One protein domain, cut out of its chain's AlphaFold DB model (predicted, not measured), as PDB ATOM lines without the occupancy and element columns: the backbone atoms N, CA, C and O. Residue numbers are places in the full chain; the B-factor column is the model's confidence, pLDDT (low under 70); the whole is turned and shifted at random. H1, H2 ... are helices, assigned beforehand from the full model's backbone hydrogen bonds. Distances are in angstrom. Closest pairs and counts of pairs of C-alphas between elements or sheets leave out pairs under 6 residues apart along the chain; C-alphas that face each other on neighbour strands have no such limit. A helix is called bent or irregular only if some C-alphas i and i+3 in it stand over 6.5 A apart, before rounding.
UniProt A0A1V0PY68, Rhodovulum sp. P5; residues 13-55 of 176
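This is residues 13 to 55 of the 176 residues of a protein of Rhodovulum sp. P5 (UniProt A0A1V0PY68). A long helix, H1, and a shorter one, H2, form the two arms of an open L, with a five-residue link at its corner. Nothing packs into the angle between the arms, and no core forms. The printed part has 43 residues with two named helices, H1 then H2, and no named strand; the class is all helix. It is extended, with a radius of gyration of the C-alphas of 16.2 A and spans of 48 by 24 by 8 A.

H1 covers residues 13 to 35 and measures 32.1 A from first to last C-alpha. It begins at C-alpha 13, at (8.523, 46.506, -47.922), and ends at C-alpha 35, at (-17.697, 28.069, -47.775). H2 covers residues 41 to 55, begins at C-alpha 41, at (-27.405, 30.802, -43.077), and measures 20.5 A from first to last C-alpha.

H1 and H2 are apart, with no C-alpha of the one within 8 A of the other. A tight link of 5 residues joins them. The N-to-C direction of H1 is (-0.84, -0.54, -0.01) and that of H2 is (-0.45, 0.78, -0.43). Neither helix is bent. In H1 every O i to N i+4 pair is within hydrogen-bond range; in H2 it is 8 of 11.

The two C-alphas farthest apart are those of Arg 13 and Ser 54, at 48.4 A. Residues 13 to 55 stand free: no C-alpha 8 or more residues apart along the chain comes within 10 A. The printed part has no cut. The mean pLDDT of the printed part is 71.3; residue 13, residue 34 and residues 36 to 55 are under 70, and H2 has a mean of 55.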
ATOM      1  N   ARG A  13       8.540  47.868 -47.366       69.69
ATOM      2  CA  ARG A  13       8.523  46.506 -47.922       69.69
ATOM      3  C   ARG A  13       7.912  45.467 -46.965       69.69
ATOM      4  O   ARG A  13       7.036  44.725 -47.424       69.69
ATOM      5  N   PRO A  14       8.302  45.390 -45.675       79.25
ATOM      6  CA  PRO A  14       7.685  44.476 -44.719       79.25
ATOM      7  C   PRO A  14       6.256  44.895 -44.356       79.25
ATOM      8  O   PRO A  14       5.388  44.028 -44.331       79.25
ATOM      9  N   ILE A  15       5.969  46.196 -44.190       82.50
ATOM     10  CA  ILE A  15       4.597  46.671 -43.923       82.50
ATOM     11  C   ILE A  15       3.645  46.225 -45.030       82.50
ATOM     12  O   ILE A  15       2.585  45.672 -44.748       82.50
ATOM     13  N   ARG A  16       4.025  46.409 -46.299       79.94
ATOM     14  CA  ARG A  16       3.183  46.000 -47.429       79.94
ATOM     15  C   ARG A  16       2.940  44.490 -47.445       79.94
ATOM     16  O   ARG A  16       1.832  44.068 -47.756       79.94
ATOM     17  N   ARG A  17       3.938  43.671 -47.095       83.25
ATOM     18  CA  ARG A  17       3.776  42.209 -47.000       83.25
ATOM     19  C   ARG A  17       2.856  41.801 -45.855       83.25
ATOM     20  O   ARG A  17       2.054  40.897 -46.050       83.25
ATOM     21  N   ILE A  18       2.935  42.478 -44.710       90.00
ATOM     22  CA  ILE A  18       2.028  42.243 -43.580       90.00
ATOM     23  C   ILE A  18       0.608  42.643 -43.973       90.00
ATOM     24  O   ILE A  18      -0.279  41.813 -43.864       90.00
ATOM     25  N   LEU A  19       0.398  43.838 -44.536       88.00
ATOM     26  CA  LEU A  19      -0.921  44.291 -44.994       88.00
ATOM     27  C   LEU A  19      -1.537  43.347 -46.032       88.00
ATOM     28  O   LEU A  19      -2.704  42.988 -45.910       88.00
ATOM     29  N   ILE A  20      -0.757  42.910 -47.026       88.88
ATOM     30  CA  ILE A  20      -1.220  41.936 -48.022       88.88
ATOM     31  C   ILE A  20      -1.506  40.589 -47.354       88.88
ATOM     32  O   ILE A  20      -2.535  39.990 -47.635       88.88
ATOM     33  N   GLY A  21      -0.645  40.124 -46.447       93.31
ATOM     34  CA  GLY A  21      -0.852  38.883 -45.703       93.31
ATOM     35  C   GLY A  21      -2.129  38.915 -44.865       93.31
ATOM     36  O   GLY A  21      -2.925  37.985 -44.936       93.31
ATOM     37  N   THR A  22      -2.376  40.004 -44.135       94.12
ATOM     38  CA  THR A  22      -3.598  40.202 -43.347       94.12
ATOM     39  C   THR A  22      -4.826  40.310 -44.244       94.12
ATOM     40  O   THR A  22      -5.846  39.708 -43.933       94.12
ATOM     41  N   LEU A  23      -4.732  41.013 -45.377       92.31
ATOM     42  CA  LEU A  23      -5.820  41.121 -46.350       92.31
ATOM     43  C   LEU A  23      -6.163  39.761 -46.970       92.31
ATOM     44  O   LEU A  23      -7.332  39.409 -47.063       92.31
ATOM     45  N   VAL A  24      -5.153  38.981 -47.363       93.06
ATOM     46  CA  VAL A  24      -5.334  37.629 -47.909       93.06
ATOM     47  C   VAL A  24      -5.905  36.695 -46.849       93.06
ATOM     48  O   VAL A  24      -6.822  35.938 -47.148       93.06
ATOM     49  N   LEU A  25      -5.426  36.770 -45.605       94.06
ATOM     50  CA  LEU A  25      -5.957  35.980 -44.495       94.06
ATOM     51  C   LEU A  25      -7.406  36.369 -44.168       94.06
ATOM     52  O   LEU A  25      -8.227  35.496 -43.917       94.06
ATOM     53  N   PHE A  26      -7.742  37.658 -44.235       92.38
ATOM     54  CA  PHE A  26      -9.103  38.167 -44.073       92.38
ATOM     55  C   PHE A  26     -10.028  37.697 -45.202       92.38
ATOM     56  O   PHE A  26     -11.134  37.236 -44.938       92.38
ATOM     57  N   LEU A  27      -9.563  37.745 -46.453       89.19
ATOM     58  CA  LEU A  27     -10.288  37.224 -47.613       89.19
ATOM     59  C   LEU A  27     -10.475  35.706 -47.533       89.19
ATOM     60  O   LEU A  27     -11.557  35.218 -47.835       89.19
ATOM     61  N   LEU A  28      -9.461  34.958 -47.085       88.50
ATOM     62  CA  LEU A  28      -9.569  33.519 -46.835       88.50
ATOM     63  C   LEU A  28     -10.523  33.215 -45.682       88.50
ATOM     64  O   LEU A  28     -11.307  32.282 -45.792       88.50
ATOM     65  N   ALA A  29     -10.503  34.003 -44.608       86.56
ATOM     66  CA  ALA A  29     -11.445  33.867 -43.503       86.56
ATOM     67  C   ALA A  29     -12.883  34.147 -43.961       86.56
ATOM     68  O   ALA A  29     -13.769  33.363 -43.648       86.56
ATOM     69  N   LEU A  30     -13.106  35.196 -44.762       82.50
ATOM     70  CA  LEU A  30     -14.391  35.476 -45.411       82.50
ATOM     71  C   LEU A  30     -14.811  34.337 -46.337       82.50
ATOM     72  O   LEU A  30     -15.959  33.908 -46.295       82.50
ATOM     73  N   PHE A  31     -13.888  33.825 -47.146       83.81
ATOM     74  CA  PHE A  31     -14.155  32.727 -48.063       83.81
ATOM     75  C   PHE A  31     -14.504  31.444 -47.315       83.81
ATOM     76  O   PHE A  31     -15.462  30.787 -47.683       83.81
ATOM     77  N   VAL A  32     -13.783  31.092 -46.248       80.06
ATOM     78  CA  VAL A  32     -14.079  29.921 -45.408       80.06
ATOM     79  C   VAL A  32     -15.380  30.120 -44.638       80.06
ATOM     80  O   VAL A  32     -16.188  29.203 -44.584       80.06
ATOM     81  N   PHE A  33     -15.632  31.315 -44.108       75.19
ATOM     82  CA  PHE A  33     -16.908  31.670 -43.487       75.19
ATOM     83  C   PHE A  33     -18.080  31.527 -44.467       75.19
ATOM     84  O   PHE A  33     -19.156  31.093 -44.073       75.19
ATOM     85  N   TRP A  34     -17.855  31.837 -45.746       69.31
ATOM     86  CA  TRP A  34     -18.841  31.660 -46.811       69.31
ATOM     87  C   TRP A  34     -18.933  30.207 -47.307       69.31
ATOM     88  O   TRP A  34     -20.008  29.740 -47.638       69.31
ATOM     89  N   ARG A  35     -17.816  29.471 -47.328       75.88
ATOM     90  CA  ARG A  35     -17.697  28.069 -47.775       75.88
ATOM     91  C   ARG A  35     -18.228  27.082 -46.739       75.88
ATOM     92  O   ARG A  35     -18.665  25.995 -47.106       75.88
ATOM     93  N   ILE A  36     -18.169  27.431 -45.452       65.38
ATOM     94  CA  ILE A  36     -18.891  26.734 -44.387       65.38
ATOM     95  C   ILE A  36     -20.346  27.198 -44.494       65.38
ATOM     96  O   ILE A  36     -20.856  27.941 -43.654       65.38
ATOM     97  N   ASP A  37     -21.003  26.772 -45.572       57.56
ATOM     98  CA  ASP A  37     -22.442  26.872 -45.771       57.56
ATOM     99  C   ASP A  37     -23.122  26.069 -44.657       57.56
ATOM    100  O   ASP A  37     -23.457  24.890 -44.786       57.56
ATOM    101  N   SER A  38     -23.261  26.692 -43.486       53.47
ATOM    102  CA  SER A  38     -24.051  26.125 -42.411       53.47
ATOM    103  C   SER A  38     -25.523  26.263 -42.827       53.47
ATOM    104  O   SER A  38     -25.955  27.377 -43.140       53.47
ATOM    105  N   PRO A  39     -26.344  25.201 -42.756       56.84
ATOM    106  CA  PRO A  39     -27.783  25.222 -43.079       56.84
ATOM    107  C   PRO A  39     -28.634  26.135 -42.160       56.84
ATOM    108  O   PRO A  39     -29.863  26.063 -42.116       56.84
ATOM    109  N   ARG A  40     -27.991  27.004 -41.371       56.66
ATOM    110  CA  ARG A  40     -28.605  28.094 -40.603       56.66
ATOM    111  C   ARG A  40     -28.487  29.443 -41.317       56.66
ATOM    112  O   ARG A  40     -29.330  30.303 -41.076       56.66
ATOM    113  N   VAL A  41     -27.522  29.609 -42.226       55.84
ATOM    114  CA  VAL A  41     -27.405  30.802 -43.077       55.84
ATOM    115  C   VAL A  41     -28.558  30.853 -44.072       55.84
ATOM    116  O   VAL A  41     -29.066  31.936 -44.297       55.84
ATOM    117  N   GLU A  42     -29.087  29.719 -44.544       54.94
ATOM    118  CA  GLU A  42     -30.315  29.701 -45.357       54.94
ATOM    119  C   GLU A  42     -31.533  30.275 -44.612       54.94
ATOM    120  O   GLU A  42     -32.373  30.920 -45.226       54.94
ATOM    121  N   ARG A  43     -31.628  30.106 -43.283       60.12
ATOM    122  CA  ARG A  43     -32.731  30.664 -42.474       60.12
ATOM    123  C   ARG A  43     -32.562  32.150 -42.182       60.12
ATOM    124  O   ARG A  43     -33.547  32.881 -42.173       60.12
ATOM    125  N   VAL A  44     -31.330  32.606 -41.968       58.28
ATOM    126  CA  VAL A  44     -31.035  34.042 -41.822       58.28
ATOM    127  C   VAL A  44     -31.131  34.746 -43.174       58.28
ATOM    128  O   VAL A  44     -31.661  35.849 -43.241       58.28
ATOM    129  N   ARG A  45     -30.714  34.079 -44.256       52.75
ATOM    130  CA  ARG A  45     -30.944  34.485 -45.639       52.75
ATOM    131  C   ARG A  45     -32.439  34.550 -45.887       52.75
ATOM    132  O   ARG A  45     -32.867  35.618 -46.244       52.75
ATOM    133  N   ALA A  46     -33.251  33.538 -45.591       53.94
ATOM    134  CA  ALA A  46     -34.707  33.623 -45.750       53.94
ATOM    135  C   ALA A  46     -35.334  34.783 -44.947       53.94
ATOM    136  O   ALA A  46     -36.133  35.530 -45.496       53.94
ATOM    137  N   ALA A  47     -34.913  35.014 -43.697       59.53
ATOM    138  CA  ALA A  47     -35.435  36.109 -42.870       59.53
ATOM    139  C   ALA A  47     -34.952  37.516 -43.296       59.53
ATOM    140  O   ALA A  47     -35.679  38.497 -43.131       59.53
ATOM    141  N   MET A  48     -33.733  37.643 -43.835       54.12
ATOM    142  CA  MET A  48     -33.215  38.900 -44.396       54.12
ATOM    143  C   MET A  48     -33.706  39.134 -45.824       54.12
ATOM    144  O   MET A  48     -34.015  40.264 -46.177       54.12
ATOM    145  N   VAL A  49     -33.812  38.081 -46.628       54.22
ATOM    146  CA  VAL A  49     -34.369  38.078 -47.983       54.22
ATOM    147  C   VAL A  49     -35.834  38.479 -47.904       54.22
ATOM    148  O   VAL A  49     -36.187  39.398 -48.614       54.22
ATOM    149  N   ASP A  50     -36.644  37.998 -46.962       54.88
ATOM    150  CA  ASP A  50     -38.014  38.520 -46.786       54.88
ATOM    151  C   ASP A  50     -38.062  40.030 -46.478       54.88
ATOM    152  O   ASP A  50     -39.004  40.726 -46.857       54.88
ATOM    153  N   ARG A  51     -37.026  40.580 -45.829       57.09
ATOM    154  CA  ARG A  51     -36.963  42.007 -45.473       57.09
ATOM    155  C   ARG A  51     -36.313  42.889 -46.544       57.09
ATOM    156  O   ARG A  51     -36.580  44.086 -46.577       57.09
ATOM    157  N   VAL A  52     -35.488  42.313 -47.419       53.78
ATOM    158  CA  VAL A  52     -34.748  43.012 -48.487       53.78
ATOM    159  C   VAL A  52     -35.394  42.790 -49.863       53.78
ATOM    160  O   VAL A  52     -35.467  43.729 -50.654       53.78
ATOM    161  N   VAL A  53     -35.961  41.611 -50.139       48.91
ATOM    162  CA  VAL A  53     -36.715  41.280 -51.370       48.91
ATOM    163  C   VAL A  53     -38.030  42.040 -51.463       48.91
ATOM    164  O   VAL A  53     -38.429  42.397 -52.570       48.91
ATOM    165  N   SER A  54     -38.614  42.468 -50.338       53.22
ATOM    166  CA  SER A  54     -39.692  43.470 -50.359       53.22
ATOM    167  C   SER A  54     -39.290  44.784 -51.064       53.22
ATOM    168  O   SER A  54     -40.167  45.580 -51.391       53.22
ATOM    169  N   SER A  55     -37.999  45.021 -51.331       54.03
ATOM    170  CA  SER A  55     -37.496  46.151 -52.123       54.03
ATOM    171  C   SER A  55     -36.844  45.763 -53.458       54.03
ATOM    172  O   SER A  55     -36.117  46.570 -54.029       54.03
TER     173      SER A  55